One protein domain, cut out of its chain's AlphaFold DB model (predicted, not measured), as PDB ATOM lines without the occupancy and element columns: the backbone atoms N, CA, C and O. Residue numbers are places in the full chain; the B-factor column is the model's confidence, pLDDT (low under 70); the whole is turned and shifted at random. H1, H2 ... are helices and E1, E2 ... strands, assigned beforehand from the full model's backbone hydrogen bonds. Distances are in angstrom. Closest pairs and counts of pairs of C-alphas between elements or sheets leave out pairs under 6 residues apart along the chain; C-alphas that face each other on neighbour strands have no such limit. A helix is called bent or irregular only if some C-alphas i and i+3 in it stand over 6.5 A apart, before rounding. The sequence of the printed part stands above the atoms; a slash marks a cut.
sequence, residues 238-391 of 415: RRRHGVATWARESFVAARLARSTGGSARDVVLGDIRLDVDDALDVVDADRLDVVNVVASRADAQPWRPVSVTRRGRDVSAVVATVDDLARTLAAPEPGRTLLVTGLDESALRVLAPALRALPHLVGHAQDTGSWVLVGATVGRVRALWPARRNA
ATOM      1  N   ARG A 238     -46.526 -96.343  52.131       70.38
ATOM      2  CA  ARG A 238     -45.104 -96.641  52.408       70.38
ATOM      3  C   ARG A 238     -44.246 -96.631  51.145       70.38
ATOM      4  O   ARG A 238     -43.161 -96.067  51.154       70.38
ATOM      5  N   ARG A 239     -44.733 -97.213  50.041       72.12
ATOM      6  CA  ARG A 239     -44.015 -97.188  48.754       72.12
ATOM      7  C   ARG A 239     -43.886 -95.772  48.196       72.12
ATOM      8  O   ARG A 239     -42.803 -95.408  47.756       72.12
ATOM      9  N   ARG A 240     -44.954 -94.968  48.230       74.44
ATOM     10  CA  ARG A 240     -44.908 -93.562  47.786       74.44
ATOM     11  C   ARG A 240     -43.961 -92.728  48.644       74.44
ATOM     12  O   ARG A 240     -43.153 -91.996  48.084       74.44
ATOM     13  N   HIS A 241     -44.011 -92.889  49.964       75.88
ATOM     14  CA  HIS A 241     -43.079 -92.237  50.882       75.88
ATOM     15  C   HIS A 241     -41.638 -92.669  50.628       75.88
ATOM     16  O   HIS A 241     -40.778 -91.808  50.516       75.88
ATOM     17  N   GLY A 242     -41.385 -93.965  50.432       80.12
ATOM     18  CA  GLY A 242     -40.054 -94.464  50.089       80.12
ATOM     19  C   GLY A 242     -39.517 -93.869  48.787       80.12
ATOM     20  O   GLY A 242     -38.368 -93.449  48.734       80.12
ATOM     21  N   VAL A 243     -40.354 -93.756  47.749       84.50
ATOM     22  CA  VAL A 243     -39.967 -93.098  46.487       84.50
ATOM     23  C   VAL A 243     -39.712 -91.602  46.691       84.50
ATOM     24  O   VAL A 243     -38.739 -91.079  46.154       84.50
ATOM     25  N   ALA A 244     -40.546 -90.910  47.469       86.56
ATOM     26  CA  ALA A 244     -40.366 -89.488  47.758       86.56
ATOM     27  C   ALA A 244     -39.097 -89.217  48.585       86.56
ATOM     28  O   ALA A 244     -38.363 -88.278  48.288       86.56
ATOM     29  N   THR A 245     -38.812 -90.040  49.594       87.25
ATOM     30  CA  THR A 245     -37.558 -90.001  50.358       87.25
ATOM     31  C   THR A 245     -36.370 -90.263  49.443       87.25
ATOM     32  O   THR A 245     -35.488 -89.416  49.365       87.25
ATOM     33  N   TRP A 246     -36.411 -91.327  48.637       89.56
ATOM     34  CA  TRP A 246     -35.331 -91.633  47.700       89.56
ATOM     35  C   TRP A 246     -35.079 -90.487  46.708       89.56
ATOM     36  O   TRP A 246     -33.932 -90.124  46.456       89.56
ATOM     37  N   ALA A 247     -36.130 -89.854  46.176       91.06
ATOM     38  CA  ALA A 247     -35.999 -88.693  45.295       91.06
ATOM     39  C   ALA A 247     -35.364 -87.481  46.005       91.06
ATOM     40  O   ALA A 247     -34.500 -86.818  45.427       91.06
ATOM     41  N   ARG A 248     -35.747 -87.211  47.261       92.38
ATOM     42  CA  ARG A 248     -35.157 -86.136  48.079       92.38
ATOM     43  C   ARG A 248     -33.680 -86.395  48.365       92.38
ATOM     44  O   ARG A 248     -32.854 -85.531  48.085       92.38
ATOM     45  N   GLU A 249     -33.342 -87.592  48.828       93.69
ATOM     46  CA  GLU A 249     -31.956 -88.008  49.072       93.69
ATOM     47  C   GLU A 249     -31.116 -87.937  47.793       93.69
ATOM     48  O   GLU A 249     -29.977 -87.480  47.814       93.69
ATOM     49  N   SER A 250     -31.697 -88.296  46.646       93.00
ATOM     50  CA  SER A 250     -31.036 -88.195  45.339       93.00
ATOM     51  C   SER A 250     -30.715 -86.752  44.949       93.00
ATOM     52  O   SER A 250     -29.647 -86.477  44.399       93.00
ATOM     53  N   PHE A 251     -31.627 -85.820  45.236       94.31
ATOM     54  CA  PHE A 251     -31.392 -84.396  45.011       94.31
ATOM     55  C   PHE A 251     -30.281 -83.863  45.919       94.31
ATOM     56  O   PHE A 251     -29.406 -83.131  45.447       94.31
ATOM     57  N   VAL A 252     -30.276 -84.264  47.194       93.81
ATOM     58  CA  VAL A 252     -29.200 -83.918  48.130       93.81
ATOM     59  C   VAL A 252     -27.873 -84.490  47.638       93.81
ATOM     60  O   VAL A 252     -26.929 -83.728  47.461       93.81
ATOM     61  N   ALA A 253     -27.809 -85.772  47.281       93.19
ATOM     62  CA  ALA A 253     -26.606 -86.403  46.738       93.19
ATOM     63  C   ALA A 253     -26.040 -85.661  45.517       93.19
ATOM     64  O   ALA A 253     -24.831 -85.445  45.426       93.19
ATOM     65  N   ALA A 254     -26.895 -85.188  44.604       92.88
ATOM     66  CA  ALA A 254     -26.456 -84.382  43.466       92.88
ATOM     67  C   ALA A 254     -25.858 -83.021  43.873       92.88
ATOM     68  O   ALA A 254     -25.020 -82.482  43.146       92.88
ATOM     69  N   ARG A 255     -26.284 -82.439  45.000       93.62
ATOM     70  CA  ARG A 255     -25.690 -81.218  45.577       93.62
ATOM     71  C   ARG A 255     -24.366 -81.522  46.274       93.62
ATOM     72  O   ARG A 255     -23.384 -80.846  45.987       93.62
ATOM     73  N   LEU A 256     -24.308 -82.571  47.097       92.88
ATOM     74  CA  LEU A 256     -23.082 -82.992  47.792       92.88
ATOM     75  C   LEU A 256     -21.959 -83.336  46.799       92.88
ATOM     76  O   LEU A 256     -20.814 -82.920  46.980       92.88
ATOM     77  N   ALA A 257     -22.296 -84.031  45.709       91.12
ATOM     78  CA  ALA A 257     -21.359 -84.342  44.633       91.12
ATOM     79  C   ALA A 257     -20.772 -83.075  43.991       91.12
ATOM     80  O   ALA A 257     -19.563 -82.975  43.802       91.12
ATOM     81  N   ARG A 258     -21.607 -82.061  43.719       90.56
ATOM     82  CA  ARG A 258     -21.142 -80.767  43.195       90.56
ATOM     83  C   ARG A 258     -20.200 -80.060  44.166       90.56
ATOM     84  O   ARG A 258     -19.178 -79.542  43.729       90.56
ATOM     85  N   SER A 259     -20.505 -80.078  45.464       89.31
ATOM     86  CA  SER A 259     -19.653 -79.461  46.490       89.31
ATOM     87  C   SER A 259     -18.282 -80.121  46.610       89.31
ATOM     88  O   SER A 259     -17.300 -79.435  46.870       89.31
ATOM     89  N   THR A 260     -18.198 -81.430  46.380       87.88
ATOM     90  CA  THR A 260     -16.944 -82.203  46.449       87.88
ATOM     91  C   THR A 260     -16.209 -82.295  45.105       87.88
ATOM     92  O   THR A 260     -15.054 -82.711  45.057       87.88
ATOM     93  N   GLY A 261     -16.829 -81.841  44.009       84.06
ATOM     94  CA  GLY A 261     -16.284 -81.945  42.649       84.06
ATOM     95  C   GLY A 261     -16.409 -83.343  42.029       84.06
ATOM     96  O   GLY A 261     -15.711 -83.637  41.062       84.06
ATOM     97  N   GLY A 262     -17.269 -84.201  42.586       86.00
ATOM     98  CA  GLY A 262     -17.527 -85.565  42.121       86.00
ATOM     99  C   GLY A 262     -18.822 -85.715  41.314       86.00
ATOM    100  O   GLY A 262     -19.531 -84.750  41.018       86.00
ATOM    101  N   SER A 263     -19.164 -86.959  40.963       88.62
ATOM    102  CA  SER A 263     -20.452 -87.300  40.348       88.62
ATOM    103  C   SER A 263     -21.474 -87.720  41.403       88.62
ATOM    104  O   SER A 263     -21.131 -88.341  42.402       88.62
ATOM    105  N   ALA A 264     -22.765 -87.493  41.144       88.94
ATOM    106  CA  ALA A 264     -23.833 -88.053  41.979       88.94
ATOM    107  C   ALA A 264     -23.747 -89.593  42.077       88.94
ATOM    108  O   ALA A 264     -24.128 -90.166  43.089       88.94
ATOM    109  N   ARG A 265     -23.185 -90.268  41.060       86.81
ATOM    110  CA  ARG A 265     -22.922 -91.723  41.082       86.81
ATOM    111  C   ARG A 265     -21.889 -92.147  42.127       86.81
ATOM    112  O   ARG A 265     -21.818 -93.329  42.456       86.81
ATOM    113  N   ASP A 266     -21.081 -91.206  42.599       88.06
ATOM    114  CA  ASP A 266     -20.038 -91.458  43.584       88.06
ATOM    115  C   ASP A 266     -20.560 -91.298  45.021       88.06
ATOM    116  O   ASP A 266     -19.867 -91.723  45.947       88.06
ATOM    117  N   VAL A 267     -21.782 -90.784  45.212       94.06
ATOM    118  CA  VAL A 267     -22.445 -90.658  46.519       94.06
ATOM    119  C   VAL A 267     -23.273 -91.906  46.824       94.06
ATOM    120  O   VAL A 267     -24.031 -92.379  45.975       94.06
ATOM    121  N   VAL A 268     -23.143 -92.420  48.045       95.19
ATOM    122  CA  VAL A 268     -23.936 -93.542  48.562       95.19
ATOM    123  C   VAL A 268     -25.170 -93.018  49.292       95.19
ATOM    124  O   VAL A 268     -25.068 -92.151  50.152       95.19
ATOM    125  N   LEU A 269     -26.342 -93.562  48.974       95.25
ATOM    126  CA  LEU A 269     -27.538 -93.369  49.793       95.25
ATOM    127  C   LEU A 269     -27.604 -94.495  50.828       95.25
ATOM    128  O   LEU A 269     -27.846 -95.651  50.473       95.25
ATOM    129  N   GLY A 270     -27.320 -94.188  52.088       92.62
ATOM    130  CA  GLY A 270     -27.168 -95.192  53.136       92.62
ATOM    131  C   GLY A 270     -26.974 -94.573  54.514       92.62
ATOM    132  O   GLY A 270     -26.288 -93.553  54.657       92.62
ATOM    133  N   ASP A 271     -27.597 -95.196  55.512       92.25
ATOM    134  CA  ASP A 271     -27.463 -94.816  56.914       92.25
ATOM    135  C   ASP A 271     -26.230 -95.517  57.498       92.25
ATOM    136  O   ASP A 271     -26.277 -96.690  57.869       92.25
ATOM    137  N   ILE A 272     -25.119 -94.777  57.604       93.31
ATOM    138  CA  ILE A 272     -23.861 -95.312  58.136       93.31
ATOM    139  C   ILE A 272     -24.001 -95.839  59.564       93.31
ATOM    140  O   ILE A 272     -23.237 -96.708  59.958       93.31
ATOM    141  N   ARG A 273     -24.983 -95.372  60.342       91.19
ATOM    142  CA  ARG A 273     -25.250 -95.907  61.680       91.19
ATOM    143  C   ARG A 273     -25.619 -97.390  61.631       91.19
ATOM    144  O   ARG A 273     -25.240 -98.130  62.534       91.19
ATOM    145  N   LEU A 274     -26.354 -97.812  60.601       88.50
ATOM    146  CA  LEU A 274     -26.784 -99.200  60.423       88.50
ATOM    147  C   LEU A 274     -25.705-100.072  59.772       88.50
ATOM    148  O   LEU A 274     -25.692-101.281  59.974       88.50
ATOM    149  N   ASP A 275     -24.794 -99.446  59.031       90.81
ATOM    150  CA  ASP A 275     -23.771-100.137  58.247       90.81
ATOM    151  C   ASP A 275     -22.366-100.048  58.877       90.81
ATOM    152  O   ASP A 275     -21.424-100.636  58.353       90.81
ATOM    153  N   VAL A 276     -22.187 -99.316  59.989       91.62
ATOM    154  CA  VAL A 276     -20.864 -99.080  60.605       91.62
ATOM    155  C   VAL A 276     -20.177-100.378  61.011       91.62
ATOM    156  O   VAL A 276     -18.967-100.502  60.874       91.62
ATOM    157  N   ASP A 277     -20.949-101.353  61.474       90.44
ATOM    158  CA  ASP A 277     -20.434-102.649  61.894       90.44
ATOM    159  C   ASP A 277     -19.844-103.437  60.719       90.44
ATOM    160  O   ASP A 277     -18.734-103.961  60.801       90.44
ATOM    161  N   ASP A 278     -20.555-103.455  59.595       90.00
ATOM    162  CA  ASP A 278     -20.094-104.116  58.376       90.00
ATOM    163  C   ASP A 278     -18.963-103.315  57.716       90.00
ATOM    164  O   ASP A 278     -18.031-103.888  57.148       90.00
ATOM    165  N   ALA A 279     -18.991-101.984  57.834       90.00
ATOM    166  CA  ALA A 279     -17.888-101.128  57.422       90.00
ATOM    167  C   ALA A 279     -16.622-101.442  58.227       90.00
ATOM    168  O   ALA A 279     -15.567-101.603  57.620       90.00
ATOM    169  N   LEU A 280     -16.719-101.595  59.551       89.50
ATOM    170  CA  LEU A 280     -15.598-101.986  60.409       89.50
ATOM    171  C   LEU A 280     -15.007-103.330  59.981       89.50
ATOM    172  O   LEU A 280     -13.790-103.446  59.908       89.50
ATOM    173  N   ASP A 281     -15.834-104.313  59.620       88.75
ATOM    174  CA  ASP A 281     -15.351-105.628  59.170       88.75
ATOM    175  C   ASP A 281     -14.571-105.593  57.859       88.75
ATOM    176  O   ASP A 281     -13.712-106.442  57.604       88.75
ATOM    177  N   VAL A 282     -14.851-104.595  57.030       88.50
ATOM    178  CA  VAL A 282     -14.187-104.389  55.747       88.50
ATOM    179  C   VAL A 282     -12.979-103.460  55.865       88.50
ATOM    180  O   VAL A 282     -12.045-103.558  55.057       88.50
ATOM    181  N   VAL A 283     -12.996-102.555  56.840       84.19
ATOM    182  CA  VAL A 283     -11.886-101.664  57.154       84.19
ATOM    183  C   VAL A 283     -10.751-102.501  57.744       84.19
ATOM    184  O   VAL A 283     -10.846-103.055  58.833       84.19
ATOM    185  N   ASP A 284      -9.654-102.583  56.998       73.81
ATOM    186  CA  ASP A 284      -8.394-103.188  57.436       73.81
ATOM    187  C   ASP A 284      -7.633-102.216  58.353       73.81
ATOM    188  O   ASP A 284      -6.561-101.716  58.019       73.81
ATOM    189  N   ALA A 285      -8.275-101.830  59.454       77.31
ATOM    190  CA  ALA A 285      -7.684-101.005  60.493       77.31
ATOM    191  C   ALA A 285      -8.167-101.496  61.857       77.31
ATOM    192  O   ALA A 285      -9.353-101.772  62.048       77.31
ATOM    193  N   ASP A 286      -7.250-101.529  62.819       82.44
ATOM    194  CA  ASP A 286      -7.556-101.876  64.212       82.44
ATOM    195  C   ASP A 286      -8.421-100.806  64.897       82.44
ATOM    196  O   ASP A 286      -9.009-101.039  65.954       82.44
ATOM    197  N   ARG A 287      -8.509 -99.623  64.272       88.88
ATOM    198  CA  ARG A 287      -9.155 -98.438  64.816       88.88
ATOM    199  C   ARG A 287      -9.937 -97.653  63.764       88.88
ATOM    200  O   ARG A 287      -9.434 -97.385  62.670       88.88
ATOM    201  N   LEU A 288     -11.136 -97.213  64.138       93.56
ATOM    202  CA  LEU A 288     -11.931 -96.222  63.414       93.56
ATOM    203  C   LEU A 288     -12.017 -94.937  64.235       93.56
ATOM    204  O   LEU A 288     -12.475 -94.950  65.376       93.56
ATOM    205  N   ASP A 289     -11.634 -93.816  63.632       95.44
ATOM    206  CA  ASP A 289     -11.839 -92.510  64.245       95.44
ATOM    207  C   ASP A 289     -13.095 -91.852  63.707       95.44
ATOM    208  O   ASP A 289     -13.298 -91.763  62.499       95.44
ATOM    209  N   VAL A 290     -13.923 -91.357  64.613       97.19
ATOM    210  CA  VAL A 290     -15.185 -90.698  64.316       97.19
ATOM    211  C   VAL A 290     -15.080 -89.233  64.709       97.19
ATOM    212  O   VAL A 290     -14.725 -88.894  65.836       97.19
ATOM    213  N   VAL A 291     -15.421 -88.347  63.780       97.75
ATOM    214  CA  VAL A 291     -15.544 -86.912  64.038       97.75
ATOM    215  C   VAL A 291     -16.974 -86.491  63.742       97.75
ATOM    216  O   VAL A 291     -17.407 -86.482  62.590       97.75
ATOM    217  N   ASN A 292     -17.715 -86.120  64.782       97.62
ATOM    218  CA  ASN A 292     -19.015 -85.489  64.609       97.62
ATOM    219  C   ASN A 292     -18.818 -83.979  64.461       97.62
ATOM    220  O   ASN A 292     -18.287 -83.325  65.362       97.62
ATOM    221  N   VAL A 293     -19.233 -83.427  63.325       97.12
ATOM    222  CA  VAL A 293     -19.124 -81.992  63.066       97.12
ATOM    223  C   VAL A 293     -20.265 -81.252  63.755       97.12
ATOM    224  O   VAL A 293     -21.428 -81.636  63.633       97.12
ATOM    225  N   VAL A 294     -19.925 -80.179  64.467       95.19
ATOM    226  CA  VAL A 294     -20.879 -79.241  65.077       95.19
ATOM    227  C   VAL A 294     -20.704 -77.832  64.528       95.19
ATOM    228  O   VAL A 294     -19.658 -77.483  63.974       95.19
ATOM    229  N   ALA A 295     -21.738 -77.009  64.707       91.94
ATOM    230  CA  ALA A 295     -21.756 -75.633  64.233       91.94
ATOM    231  C   ALA A 295     -20.769 -74.734  64.993       91.94
ATOM    232  O   ALA A 295     -20.155 -73.852  64.393       91.94
ATOM    233  N   SER A 296     -20.598 -74.949  66.302       92.44
ATOM    234  CA  SER A 296     -19.744 -74.110  67.141       92.44
ATOM    235  C   SER A 296     -18.975 -74.893  68.207       92.44
ATOM    236  O   SER A 296     -19.308 -76.022  68.560       92.44
ATOM    237  N   ARG A 297     -17.945 -74.261  68.785       89.12
ATOM    238  CA  ARG A 297     -17.217 -74.822  69.935       89.12
ATOM    239  C   ARG A 297     -18.069 -74.922  71.202       89.12
ATOM    240  O   ARG A 297     -17.775 -75.764  72.041       89.12
ATOM    241  N   ALA A 298     -19.102 -74.089  71.338       89.62
ATOM    242  CA  ALA A 298     -20.035 -74.183  72.457       89.62
ATOM    243  C   ALA A 298     -20.837 -75.492  72.384       89.62
ATOM    244  O   ALA A 298     -20.958 -76.187  73.385       89.62
ATOM    245  N   ASP A 299     -21.264 -75.888  71.181       88.19
ATOM    246  CA  ASP A 299     -21.967 -77.160  70.953       88.19
ATOM    247  C   ASP A 299     -21.063 -78.382  71.192       88.19
ATOM    248  O   ASP A 299     -21.546 -79.470  71.499       88.19
ATOM    249  N   ALA A 300     -19.741 -78.212  71.062       86.62
ATOM    250  CA  ALA A 300     -18.757 -79.256  71.340       86.62
ATOM    251  C   ALA A 300     -18.482 -79.445  72.840       86.62
ATOM    252  O   ALA A 300     -18.131 -80.547  73.250       86.62
ATOM    253  N   GLN A 301     -18.631 -78.395  73.657       87.19
ATOM    254  CA  GLN A 301     -18.234 -78.384  75.071       87.19
ATOM    255  C   GLN A 301     -18.820 -79.534  75.914       87.19
ATOM    256  O   GLN A 301     -18.083 -80.071  76.744       87.19
ATOM    257  N   PRO A 302     -20.091 -79.947  75.739       87.62
ATOM    258  CA  PRO A 302     -20.663 -81.038  76.528       87.62
ATOM    259  C   PRO A 302     -20.066 -82.417  76.213       87.62
ATOM    260  O   PRO A 302     -20.278 -83.359  76.971       87.62
ATOM    261  N   TRP A 303     -19.337 -82.560  75.103       92.94
ATOM    262  CA  TRP A 303     -18.831 -83.839  74.621       92.94
ATOM    263  C   TRP A 303     -17.370 -84.031  74.994       92.94
ATOM    264  O   TRP A 303     -16.499 -83.257  74.596       92.94
ATOM    265  N   ARG A 304     -17.078 -85.129  75.689       93.12
ATOM    266  CA  ARG A 304     -15.702 -85.563  75.924       93.12
ATOM    267  C   ARG A 304     -15.279 -86.544  74.822       93.12
ATOM    268  O   ARG A 304     -16.125 -87.276  74.293       93.12
ATOM    269  N   PRO A 305     -13.989 -86.567  74.438       94.94
ATOM    270  CA  PRO A 305     -13.451 -87.657  73.637       94.94
ATOM    271  C   PRO A 305     -13.771 -88.996  74.294       94.94
ATOM    272  O   PRO A 305     -13.620 -89.142  75.507       94.94
ATOM    273  N   VAL A 306     -14.212 -89.960  73.496       94.50
ATOM    274  CA  VAL A 306     -14.556 -91.303  73.966       94.50
ATOM    275  C   VAL A 306     -13.885 -92.341  73.080       94.50
ATOM    276  O   VAL A 306     -13.710 -92.112  71.885       94.50
ATOM    277  N   SER A 307     -13.510 -93.473  73.666       94.19
ATOM    278  CA  SER A 307     -13.073 -94.665  72.946       94.19
ATOM    279  C   SER A 307     -13.853 -95.850  73.487       94.19
ATOM    280  O   SER A 307     -13.838 -96.079  74.692       94.19
ATOM    281  N   VAL A 308     -14.546 -96.565  72.608       93.12
ATOM    282  CA  VAL A 308     -15.318 -97.765  72.946       93.12
ATOM    283  C   VAL A 308     -14.861 -98.926  72.079       93.12
ATOM    284  O   VAL A 308     -14.421 -98.728  70.944       93.12
ATOM    285  N   THR A 309     -14.998-100.145  72.591       91.88
ATOM    286  CA  THR A 309     -14.754-101.346  71.794       91.88
ATOM    287  C   THR A 309     -16.020-101.719  71.024       91.88
ATOM    288  O   THR A 309     -17.131-101.697  71.558       91.88
ATOM    289  N   ARG A 310     -15.865-102.066  69.744       90.25
ATOM    290  CA  ARG A 310     -16.959-102.476  68.858       90.25
ATOM    291  C   ARG A 310     -16.480-103.559  67.895       90.25
ATOM    292  O   ARG A 310     -15.529-103.341  67.152       90.25
ATOM    293  N   ARG A 311     -17.104-104.745  67.931       87.06
ATOM    294  CA  ARG A 311     -16.628-105.962  67.226       87.06
ATOM    295  C   ARG A 311     -15.127-106.242  67.460       87.06
ATOM    296  O   ARG A 311     -14.405-106.603  66.538       87.06
ATOM    297  N   GLY A 312     -14.654-106.031  68.691       86.94
ATOM    298  CA  GLY A 312     -13.245-106.220  69.062       86.94
ATOM    299  C   GLY A 312     -12.272-105.177  68.494       86.94
ATOM    300  O   GLY A 312     -11.069-105.369  68.610       86.94
ATOM    301  N   ARG A 313     -12.772-104.093  67.886       89.69
ATOM    302  CA  ARG A 313     -11.970-102.973  67.372       89.69
ATOM    303  C   ARG A 313     -12.193-101.710  68.191       89.69
ATOM    304  O   ARG A 313     -13.266-101.535  68.772       89.69
ATOM    305  N   ASP A 314     -11.220-100.808  68.166       91.69
ATOM    306  CA  ASP A 314     -11.337 -99.513  68.828       91.69
ATOM    307  C   ASP A 314     -12.092 -98.520  67.943       91.69
ATOM    308  O   ASP A 314     -11.700 -98.223  66.812       91.69
ATOM    309  N   VAL A 315     -13.175 -97.960  68.470       94.44
ATOM    310  CA  VAL A 315     -13.890 -96.849  67.844       94.44
ATOM    311  C   VAL A 315     -13.750 -95.643  68.750       94.44
ATOM    312  O   VAL A 315     -14.334 -95.595  69.834       94.44
ATOM    313  N   SER A 316     -12.973 -94.657  68.303       95.50
ATOM    314  CA  SER A 316     -12.852 -93.393  69.025       95.50
ATOM    315  C   SER A 316     -13.742 -92.334  68.399       95.50
ATOM    316  O   SER A 316     -13.894 -92.292  67.181       95.50
ATOM    317  N   ALA A 317     -14.346 -91.477  69.216       96.94
ATOM    318  CA  ALA A 317     -15.214 -90.411  68.747       96.94
ATOM    319  C   ALA A 317     -14.890 -89.082  69.426       96.94
ATOM    320  O   ALA A 317     -14.757 -88.993  70.649       96.94
ATOM    321  N   VAL A 318     -14.822 -88.031  68.615       97.06
ATOM    322  CA  VAL A 318     -14.659 -86.644  69.054       97.06
ATOM    323  C   VAL A 318     -15.687 -85.746  68.375       97.06
ATOM    324  O   VAL A 318     -16.261 -86.089  67.340       97.06
ATOM    325  N   VAL A 319     -15.916 -84.578  68.967       96.75
ATOM    326  CA  VAL A 319     -16.697 -83.501  68.355       96.75
ATOM    327  C   VAL A 319     -15.747 -82.389  67.927       96.75
ATOM    328  O   VAL A 319     -14.831 -82.041  68.671       96.75
ATOM    329  N   ALA A 320     -15.946 -81.846  66.728       96.69
ATOM    330  CA  ALA A 320     -15.091 -80.802  66.176       96.69
ATOM    331  C   ALA A 320     -15.883 -79.827  65.301       96.69
ATOM    332  O   ALA A 320     -16.941 -80.161  64.770       96.69
ATOM    333  N   THR A 321     -15.355 -78.618  65.115       96.88
ATOM    334  CA  THR A 321     -15.880 -77.706  64.090       96.88
ATOM    335  C   THR A 321     -15.350 -78.088  62.706       96.88
ATOM    336  O   THR A 321     -14.350 -78.802  62.580       96.88
ATOM    337  N   VAL A 322     -15.984 -77.577  61.647       96.94
ATOM    338  CA  VAL A 322     -15.507 -77.796  60.270       96.94
ATOM    339  C   VAL A 322     -14.068 -77.302  60.064       96.94
ATOM    340  O   VAL A 322     -13.293 -77.961  59.374       96.94
ATOM    341  N   ASP A 323     -13.681 -76.198  60.705       94.81
ATOM    342  CA  ASP A 323     -12.334 -75.633  60.585       94.81
ATOM    343  C   ASP A 323     -11.283 -76.503  61.280       94.81
ATOM    344  O   ASP A 323     -10.166 -76.654  60.780       94.81
ATOM    345  N   ASP A 324     -11.627 -77.074  62.438       94.75
ATOM    346  CA  ASP A 324     -10.757 -78.022  63.136       94.75
ATOM    347  C   ASP A 324     -10.527 -79.263  62.257       94.75
ATOM    348  O   ASP A 324      -9.383 -79.665  62.037       94.75
ATOM    349  N   LEU A 325     -11.599 -79.798  61.663       96.06
ATOM    350  CA  LEU A 325     -11.530 -80.946  60.762       96.06
ATOM    351  C   LEU A 325     -10.744 -80.654  59.475       96.06
ATOM    352  O   LEU A 325      -9.963 -81.496  59.030       96.06
ATOM    353  N   ALA A 326     -10.909 -79.471  58.877       95.56
ATOM    354  CA  ALA A 326     -10.163 -79.076  57.683       95.56
ATOM    355  C   ALA A 326      -8.644 -79.106  57.929       95.56
ATOM    356  O   ALA A 326      -7.889 -79.553  57.066       95.56
ATOM    357  N   ARG A 327      -8.196 -78.697  59.126       92.94
ATOM    358  CA  ARG A 327      -6.782 -78.784  59.525       92.94
ATOM    359  C   ARG A 327      -6.322 -80.227  59.701       92.94
ATOM    360  O   ARG A 327      -5.238 -80.559  59.234       92.94
ATOM    361  N   THR A 328      -7.141 -81.085  60.308       92.81
ATOM    362  CA  THR A 328      -6.835 -82.520  60.436       92.81
ATOM    363  C   THR A 328      -6.687 -83.193  59.070       92.81
ATOM    364  O   THR A 328      -5.740 -83.940  58.854       92.81
ATOM    365  N   LEU A 329      -7.575 -82.899  58.115       94.38
ATOM    366  CA  LEU A 329      -7.513 -83.490  56.772       94.38
ATOM    367  C   LEU A 329      -6.352 -82.962  55.917       94.38
ATOM    368  O   LEU A 329      -5.944 -83.635  54.974       94.38
ATOM    369  N   ALA A 330      -5.817 -81.777  56.218       91.25
ATOM    370  CA  ALA A 330      -4.668 -81.219  55.503       91.25
ATOM    371  C   ALA A 330      -3.348 -81.958  55.806       91.25
ATOM    372  O   ALA A 330      -2.409 -81.870  55.017       91.25
ATOM    373  N   ALA A 331      -3.283 -82.691  56.919       88.81
ATOM    374  CA  ALA A 331      -2.132 -83.491  57.333       88.81
ATOM    375  C   ALA A 331      -2.590 -84.917  57.700       88.81
ATOM    376  O   ALA A 331      -2.622 -85.270  58.878       88.81
ATOM    377  N   PRO A 332      -2.997 -85.732  56.707       84.69
ATOM    378  CA  PRO A 332      -3.520 -87.068  56.957       84.69
ATOM    379  C   PRO A 332      -2.438 -87.975  57.555       84.69
ATOM    380  O   PRO A 332      -1.314 -88.045  57.058       84.69
ATOM    381  N   GLU A 333      -2.797 -88.723  58.592       86.12
ATOM    382  CA  GLU A 333      -1.936 -89.766  59.144       86.12
ATOM    383  C   GLU A 333      -2.048 -91.041  58.284       86.12
ATOM    384  O   GLU A 333      -3.162 -91.523  58.045       86.12
ATOM    385  N   PRO A 334      -0.928 -91.605  57.789       82.62
ATOM    386  CA  PRO A 334      -0.959 -92.834  57.001       82.62
ATOM    387  C   PRO A 334      -1.627 -93.993  57.754       82.62
ATOM    388  O   PRO A 334      -1.374 -94.200  58.936       82.62
ATOM    389  N   GLY A 335      -2.469 -94.762  57.059       81.44
ATOM    390  CA  GLY A 335      -3.168 -95.924  57.630       81.44
ATOM    391  C   GLY A 335      -4.397 -95.590  58.481       81.44
ATOM    392  O   GLY A 335      -5.157 -96.487  58.834       81.44
ATOM    393  N   ARG A 336      -4.650 -94.309  58.763       86.81
ATOM    394  CA  ARG A 336      -5.805 -93.882  59.550       86.81
ATOM    395  C   ARG A 336      -7.093 -93.933  58.726       86.81
ATOM    396  O   ARG A 336      -7.145 -93.417  57.608       86.81
ATOM    397  N   THR A 337      -8.141 -94.519  59.301       93.00
ATOM    398  CA  THR A 337      -9.502 -94.465  58.750       93.00
ATOM    399  C   THR A 337     -10.337 -93.500  59.582       93.00
ATOM    400  O   THR A 337     -10.457 -93.657  60.796       93.00
ATOM    401  N   LEU A 338     -10.908 -92.496  58.917       95.56
ATOM    402  CA  LEU A 338     -11.668 -91.422  59.546       95.56
ATOM    403  C   LEU A 338     -13.093 -91.397  58.992       95.56
ATOM    404  O   LEU A 338     -13.291 -91.221  57.791       95.56
ATOM    405  N   LEU A 339     -14.085 -91.519  59.865       96.94
ATOM    406  CA  LEU A 339     -15.490 -91.295  59.561       96.94
ATOM    407  C   LEU A 339     -15.926 -89.936  60.110       96.94
ATOM    408  O   LEU A 339     -15.867 -89.673  61.305       96.94
ATOM    409  N   VAL A 340     -16.420 -89.078  59.233       97.81
ATOM    410  CA  VAL A 340     -16.957 -87.767  59.581       97.81
ATOM    411  C   VAL A 340     -18.471 -87.785  59.407       97.81
ATOM    412  O   VAL A 340     -18.957 -88.173  58.346       97.81
ATOM    413  N   THR A 341     -19.228 -87.333  60.405       97.69
ATOM    414  CA  THR A 341     -20.697 -87.210  60.332       97.69
ATOM    415  C   THR A 341     -21.155 -85.810  60.750       97.69
ATOM    416  O   THR A 341     -20.349 -85.006  61.217       97.69
ATOM    417  N   GLY A 342     -22.436 -85.483  60.545       95.31
ATOM    418  CA  GLY A 342     -22.964 -84.138  60.823       95.31
ATOM    419  C   GLY A 342     -22.605 -83.108  59.745       95.31
ATOM    420  O   GLY A 342     -22.475 -81.923  60.030       95.31
ATOM    421  N   LEU A 343     -22.404 -83.555  58.501       95.44
ATOM    422  CA  LEU A 343     -21.986 -82.686  57.404       95.44
ATOM    423  C   LEU A 343     -23.183 -82.124  56.635       95.44
ATOM    424  O   LEU A 343     -24.018 -82.866  56.104       95.44
ATOM    425  N   ASP A 344     -23.205 -80.802  56.493       91.88
ATOM    426  CA  ASP A 344     -24.055 -80.108  55.535       91.88
ATOM    427  C   ASP A 344     -23.286 -79.753  54.245       91.88
ATOM    428  O   ASP A 344     -22.096 -80.042  54.067       91.88
ATOM    429  N   GLU A 345     -23.982 -79.128  53.295       91.00
ATOM    430  CA  GLU A 345     -23.386 -78.728  52.019       91.00
ATOM    431  C   GLU A 345     -22.283 -77.668  52.181       91.00
ATOM    432  O   GLU A 345     -21.341 -77.634  51.386       91.00
ATOM    433  N   SER A 346     -22.400 -76.794  53.183       92.94
ATOM    434  CA  SER A 346     -21.427 -75.739  53.450       92.94
ATOM    435  C   SER A 346     -20.131 -76.328  53.990       92.94
ATOM    436  O   SER A 346     -19.059 -76.048  53.451       92.94
ATOM    437  N   ALA A 347     -20.241 -77.227  54.968       94.94
ATOM    438  CA  ALA A 347     -19.117 -77.942  55.540       94.94
ATOM    439  C   ALA A 347     -18.363 -78.723  54.460       94.94
ATOM    440  O   ALA A 347     -17.147 -78.600  54.337       94.94
ATOM    441  N   LEU A 348     -19.074 -79.441  53.586       94.56
ATOM    442  CA  LEU A 348     -18.430 -80.159  52.484       94.56
ATOM    443  C   LEU A 348     -17.682 -79.247  51.510       94.56
ATOM    444  O   LEU A 348     -16.630 -79.647  51.023       94.56
ATOM    445  N   ARG A 349     -18.177 -78.035  51.225       94.00
ATOM    446  CA  ARG A 349     -17.437 -77.078  50.381       94.00
ATOM    447  C   ARG A 349     -16.120 -76.651  51.020       94.00
ATOM    448  O   ARG A 349     -15.126 -76.537  50.307       94.00
ATOM    449  N   VAL A 350     -16.112 -76.439  52.336       95.44
ATOM    450  CA  VAL A 350     -14.896 -76.104  53.094       95.44
ATOM    451  C   VAL A 350     -13.902 -77.267  53.058       95.44
ATOM    452  O   VAL A 350     -12.714 -77.052  52.839       95.44
ATOM    453  N   LEU A 351     -14.384 -78.506  53.200       95.88
ATOM    454  CA  LEU A 351     -13.538 -79.704  53.226       95.88
ATOM    455  C   LEU A 351     -13.097 -80.183  51.831       95.88
ATOM    456  O   LEU A 351     -12.112 -80.913  51.715       95.88
ATOM    457  N   ALA A 352     -13.792 -79.782  50.763       94.12
ATOM    458  CA  ALA A 352     -13.569 -80.273  49.403       94.12
ATOM    459  C   ALA A 352     -12.112 -80.181  48.903       94.12
ATOM    460  O   ALA A 352     -11.662 -81.136  48.266       94.12
ATOM    461  N   PRO A 353     -11.341 -79.100  49.159       93.56
ATOM    462  CA  PRO A 353      -9.938 -79.044  48.758       93.56
ATOM    463  C   PRO A 353      -9.097 -80.178  49.356       93.56
ATOM    464  O   PRO A 353      -8.336 -80.799  48.619       93.56
ATOM    465  N   ALA A 354      -9.279 -80.484  50.644       93.62
ATOM    466  CA  ALA A 354      -8.564 -81.564  51.317       93.62
ATOM    467  C   ALA A 354      -9.071 -82.942  50.864       93.62
ATOM    468  O   ALA A 354      -8.277 -83.819  50.536       93.62
ATOM    469  N   LEU A 355     -10.393 -83.117  50.750       93.75
ATOM    470  CA  LEU A 355     -10.995 -84.382  50.312       93.75
ATOM    471  C   LEU A 355     -10.558 -84.789  48.900       93.75
ATOM    472  O   LEU A 355     -10.349 -85.970  48.651       93.75
ATOM    473  N   ARG A 356     -10.351 -83.841  47.976       91.31
ATOM    474  CA  ARG A 356      -9.858 -84.148  46.619       91.31
ATOM    475  C   ARG A 356      -8.474 -84.802  46.594       91.31
ATOM    476  O   ARG A 356      -8.169 -85.492  45.625       91.31
ATOM    477  N   ALA A 357      -7.660 -84.595  47.626       90.94
ATOM    478  CA  ALA A 357      -6.340 -85.208  47.747       90.94
ATOM    479  C   ALA A 357      -6.378 -86.600  48.403       90.94
ATOM    480  O   ALA A 357      -5.354 -87.279  48.442       90.94
ATOM    481  N   LEU A 358      -7.536 -87.031  48.918       92.56
ATOM    482  CA  LEU A 358      -7.670 -88.230  49.738       92.56
ATOM    483  C   LEU A 358      -8.691 -89.212  49.149       92.56
ATOM    484  O   LEU A 358      -9.742 -88.796  48.648       92.56
ATOM    485  N   PRO A 359      -8.456 -90.531  49.258       92.75
ATOM    486  CA  PRO A 359      -9.501 -91.515  49.018       92.75
ATOM    487  C   PRO A 359     -10.656 -91.296  50.003       92.75
ATOM    488  O   PRO A 359     -10.467 -91.394  51.216       92.75
ATOM    489  N   HIS A 360     -11.845 -90.987  49.483       94.62
ATOM    490  CA  HIS A 360     -13.019 -90.709  50.307       94.62
ATOM    491  C   HIS A 360     -14.322 -91.240  49.693       94.62
ATOM    492  O   HIS A 360     -14.456 -91.404  48.476       94.62
ATOM    493  N   LEU A 361     -15.291 -91.519  50.560       95.06
ATOM    494  CA  LEU A 361     -16.654 -91.915  50.233       95.06
ATOM    495  C   LEU A 361     -17.612 -90.925  50.874       95.06
ATOM    496  O   LEU A 361     -17.603 -90.778  52.090       95.06
ATOM    497  N   VAL A 362     -18.452 -90.284  50.068       96.25
ATOM    498  CA  VAL A 362     -19.555 -89.465  50.573       96.25
ATOM    499  C   VAL A 362     -20.800 -90.332  50.636       96.25
ATOM    500  O   VAL A 362     -21.136 -90.998  49.651       96.25
ATOM    501  N   GLY A 363     -21.512 -90.278  51.754       96.31
ATOM    502  CA  GLY A 363     -22.838 -90.853  51.854       96.31
ATOM    503  C   GLY A 363     -23.849 -89.924  52.502       96.31
ATOM    504  O   GLY A 363     -23.510 -88.872  53.049       96.31
ATOM    505  N   HIS A 364     -25.117 -90.288  52.360       96.25
ATOM    506  CA  HIS A 364     -26.241 -89.521  52.867       96.25
ATOM    507  C   HIS A 364     -27.426 -90.436  53.167       96.25
ATOM    508  O   HIS A 364     -27.761 -91.301  52.358       96.25
ATOM    509  N   ALA A 365     -28.096 -90.188  54.283       93.94
ATOM    510  CA  ALA A 365     -29.441 -90.681  54.547       93.94
ATOM    511  C   ALA A 365     -30.267 -89.558  55.166       93.94
ATOM    512  O   ALA A 365     -29.731 -88.698  55.867       93.94
ATOM    513  N   GLN A 366     -31.571 -89.557  54.904       90.31
ATOM    514  CA  GLN A 366     -32.457 -88.488  55.360       90.31
ATOM    515  C   GLN A 366     -32.414 -88.295  56.886       90.31
ATOM    516  O   GLN A 366     -32.425 -87.157  57.350       90.31
ATOM    517  N   ASP A 367     -32.338 -89.392  57.640       85.19
ATOM    518  CA  ASP A 367     -32.513 -89.370  59.096       85.19
ATOM    519  C   ASP A 367     -31.197 -89.098  59.850       85.19
ATOM    520  O   ASP A 367     -31.218 -88.569  60.958       85.19
ATOM    521  N   THR A 368     -30.046 -89.406  59.243       89.06
ATOM    522  CA  THR A 368     -28.708 -89.227  59.848       89.06
ATOM    523  C   THR A 368     -27.859 -88.152  59.173       89.06
ATOM    524  O   THR A 368     -26.746 -87.863  59.611       89.06
ATOM    525  N   GLY A 369     -28.356 -87.561  58.087       94.00
ATOM    526  CA  GLY A 369     -27.649 -86.549  57.315       94.00
ATOM    527  C   GLY A 369     -26.500 -87.111  56.478       94.00
ATOM    528  O   GLY A 369     -26.475 -88.286  56.099       94.00
ATOM    529  N   SER A 370     -25.559 -86.232  56.127       96.44
ATOM    530  CA  SER A 370     -24.414 -86.586  55.283       96.44
ATOM    531  C   SER A 370     -23.204 -86.985  56.118       96.44
ATOM    532  O   SER A 370     -22.947 -86.434  57.194       96.44
ATOM    533  N   TRP A 371     -22.428 -87.911  55.573       97.44
ATOM    534  CA  TRP A 371     -21.212 -88.430  56.174       97.44
ATOM    535  C   TRP A 371     -20.122 -88.605  55.119       97.44
ATOM    536  O   TRP A 371     -20.396 -88.715  53.920       97.44
ATOM    537  N   VAL A 372     -18.868 -88.606  55.563       97.00
ATOM    538  CA  VAL A 372     -17.701 -88.856  54.719       97.00
ATOM    539  C   VAL A 372     -16.786 -89.852  55.408       97.00
ATOM    540  O   VAL A 372     -16.329 -89.603  56.516       97.00
ATOM    541  N   LEU A 373     -16.485 -90.957  54.738       96.00
ATOM    542  CA  LEU A 373     -15.425 -91.874  55.145       96.00
ATOM    543  C   LEU A 373     -14.157 -91.544  54.355       96.00
ATOM    544  O   LEU A 373     -14.211 -91.451  53.133       96.00
ATOM    545  N   VAL A 374     -13.027 -91.392  55.034       94.94
ATOM    546  CA  VAL A 374     -11.712 -91.101  54.455       94.94
ATOM    547  C   VAL A 374     -10.748 -92.222  54.832       94.94
ATOM    548  O   VAL A 374     -10.690 -92.622  55.994       94.94
ATOM    549  N   GLY A 375      -9.988 -92.728  53.859       91.69
ATOM    550  CA  GLY A 375      -8.978 -93.764  54.088       91.69
ATOM    551  C   GLY A 375      -8.835 -94.751  52.929       91.69
ATOM    552  O   GLY A 375      -9.670 -94.819  52.027       91.69
ATOM    553  N   ALA A 376      -7.769 -95.555  52.956       84.31
ATOM    554  CA  ALA A 376      -7.423 -96.487  51.874       84.31
ATOM    555  C   ALA A 376      -8.490 -97.574  51.614       84.31
ATOM    556  O   ALA A 376      -8.580 -98.124  50.515       84.31
ATOM    557  N   THR A 377      -9.334 -97.865  52.602       85.00
ATOM    558  CA  THR A 377     -10.347 -98.934  52.587       85.00
ATOM    559  C   THR A 377     -11.671 -98.521  51.938       85.00
ATOM    560  O   THR A 377     -12.522 -99.373  51.676       85.00
ATOM    561  N   VAL A 378     -11.834 -97.239  51.593       89.75
ATOM    562  CA  VAL A 378     -13.051 -96.653  51.001       89.75
ATOM    563  C   VAL A 378     -13.605 -97.457  49.818       89.75
ATOM    564  O   VAL A 378     -14.819 -97.634  49.700       89.75
ATOM    565  N   GLY A 379     -12.729 -97.964  48.944       87.38
ATOM    566  CA  GLY A 379     -13.144 -98.754  47.782       87.38
ATOM    567  C   GLY A 379     -13.851-100.055  48.166       87.38
ATOM    568  O   GLY A 379     -14.840-100.421  47.531       87.38
ATOM    569  N   ARG A 380     -13.386-100.722  49.231       89.25
ATOM    570  CA  ARG A 380     -14.000-101.948  49.749       89.25
ATOM    571  C   ARG A 380     -15.302-101.637  50.484       89.25
ATOM    572  O   ARG A 380     -16.298-102.304  50.235       89.25
ATOM    573  N   VAL A 381     -15.318-100.592  51.313       90.00
ATOM    574  CA  VAL A 381     -16.517-100.188  52.069       90.00
ATOM    575  C   VAL A 381     -17.662 -99.809  51.126       90.00
ATOM    576  O   VAL A 381     -18.790-100.242  51.328       90.00
ATOM    577  N   ARG A 382     -17.384 -99.123  50.005       91.12
ATOM    578  CA  ARG A 382     -18.394 -98.828  48.966       91.12
ATOM    579  C   ARG A 382     -19.130-100.081  48.464       91.12
ATOM    580  O   ARG A 382     -20.297 -99.983  48.082       91.12
ATOM    581  N   ALA A 383     -18.472-101.241  48.439       89.81
ATOM    582  CA  ALA A 383     -19.063-102.480  47.936       89.81
ATOM    583  C   ALA A 383     -20.203-103.023  48.819       89.81
ATOM    584  O   ALA A 383     -20.977-103.849  48.335       89.81
ATOM    585  N   LEU A 384     -20.357-102.523  50.052       88.44
ATOM    586  CA  LEU A 384     -21.459-102.875  50.955       88.44
ATOM    587  C   LEU A 384     -22.835-102.423  50.440       88.44
ATOM    588  O   LEU A 384     -23.860-102.958  50.854       88.44
ATOM    589  N   TRP A 385     -22.878-101.499  49.472       90.00
ATOM    590  CA  TRP A 385     -24.121-100.931  48.942       90.00
ATOM    591  C   TRP A 385     -24.368-101.258  47.457       90.00
ATOM    592  O   TRP A 385     -24.397-100.362  46.607       90.00
ATOM    593  N   PRO A 386     -24.588-102.537  47.094       83.06
ATOM    594  CA  PRO A 386     -24.737-102.953  45.699       83.06
ATOM    595  C   PRO A 386     -26.125-102.648  45.111       83.06
ATOM    596  O   PRO A 386     -26.328-102.755  43.898       83.06
ATOM    597  N   ALA A 387     -27.115-102.309  45.943       84.88
ATOM    598  CA  ALA A 387     -28.499-102.182  45.511       84.88
ATOM    599  C   ALA A 387     -28.799-100.809  44.893       84.88
ATOM    600  O   ALA A 387     -28.284 -99.777  45.312       84.88
ATOM    601  N   ARG A 388     -29.733-100.769  43.929       83.69
ATOM    602  CA  ARG A 388     -30.147 -99.516  43.262       83.69
ATOM    603  C   ARG A 388     -30.645 -98.438  44.223       83.69
ATOM    604  O   ARG A 388     -30.461 -97.266  43.934       83.69
ATOM    605  N   ARG A 389     -31.253 -98.833  45.347       86.19
ATOM    606  CA  ARG A 389     -31.727 -97.900  46.384       86.19
ATOM    607  C   ARG A 389     -30.590 -97.091  47.009       86.19
ATOM    608  O   ARG A 389     -30.835 -96.003  47.499       86.19
ATOM    609  N   ASN A 390     -29.366 -97.617  46.964       90.50
ATOM    610  CA  ASN A 390     -28.195 -96.969  47.531       90.50
ATOM    611  C   ASN A 390     -27.483 -96.024  46.554       90.50
ATOM    612  O   ASN A 390     -26.424 -95.489  46.867       90.50
ATOM    613  N   ALA A 391     -28.051 -95.819  45.366       90.00
ATOM    614  CA  ALA A 391     -27.602 -94.819  44.413       90.00
ATOM    615  C   ALA A 391     -28.715 -93.791  44.178       90.00
ATOM    616  O   ALA A 391     -29.895 -94.119  44.343       90.00
TER     617      ALA A 391
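AT A GLANCE: This is residues 238 to 391 of the 415 residues of an uncharacterized protein of Cellulomonas sp. Leaf334 (UniProt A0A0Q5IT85). A strongly twisted sheet of seven strands makes the middle of a three-layer body, with H1, H4 and H5 covering one face and H2 the other. The longest helix, H1, packs with residues 245 to 260 near the E1 edge, and short H6 is beside H2. The printed part has 154 residues with six named helices and seven named strands, in the order H1 E1 H2 E2 H3 E3 E4 H4 E5 H5 E6 E7 H6, class mixed. The mixed sheet runs E1 E6 E7 E5 E2 E4 E3. The whole is compact, with a radius of gyration of the C-alphas of 15.1 A and spans of 41 by 33 by 31 A.

HOW THE PARTS SIT: Start at the sheet: E1, residues 267 to 269, E6, 360 to 365, E7, 369 to 374, E5, 337 to 343, E2, 287 to 294, E4, 313 to 321, and E3, 306 to 310. Parallel neighbours have these N and O within hydrogen-bond range: N 268 and O 362 at 2.9 A for E1 and E6, N 291 and O 339 at 2.8 A for E5 and E2, N 290 and O 316 at 2.7 A for E2 and E4. Among antiparallel neighbours, hairpin E6 and E7 has N 361 and O 373 at 2.8 A, hairpin E3 and E4 N 310 and O 313 at 2.8 A. E7 and E5, also antiparallel, have N 340 and O 372 at 2.8 A. H4, residues 322 to 330, runs along E2 at 12 degrees on the local plane, its height over the sheet 9.3 A. On the same face H5, residues 345 to 355, runs along E5 at 3 degrees on the local plane. H4 and H5 touch at a shallow tilt of 16 degrees, closest at C-alphas of Ala 326 and Leu 351, 5.6 A. E4, H4, E5 and E5, H5, E6 are split strand-helix-strand units, each with another strand between its two, their crossovers right-handed. H1, residues 238 to 260, is over E6 and touches H5 with residues 255 to 260 alone, closest at C-alphas of Thr 260 and Ala 352, 4.9 A. H2, residues 272 to 282, only just touches H6, residues 378 to 382, with 3 pairs of C-alphas within 8 A, closest Ala 279 and Val 381, 5.6 A. H3, residues 297 to 300, is on the face opposite H4. In H1, H4 and H6 every O i to N i+4 pair is within hydrogen-bond range; H2 and H5 have 5 of 7; H3 is too short.

IN THESE COORDINATES: Find C-alpha 238 at (-45.104, -96.641, 52.408); H1 runs 32.2 A to C-alpha 260. E4 spans 25.8 A, E2 22.5 A. H2 and H5 are irregular: C-alphas 274 and 277 are 7.4 A apart, 350 and 353 7.2 A. H6 ends at C-alpha 382, (-18.394, -98.828, 48.966).

THE WHOLE: The C-alphas of Arg 238 and Ala 331, 45.2 A apart, are the farthest. The printed part has no cut and no long link. Its mean pLDDT is 90.9; no printed residue is under 70.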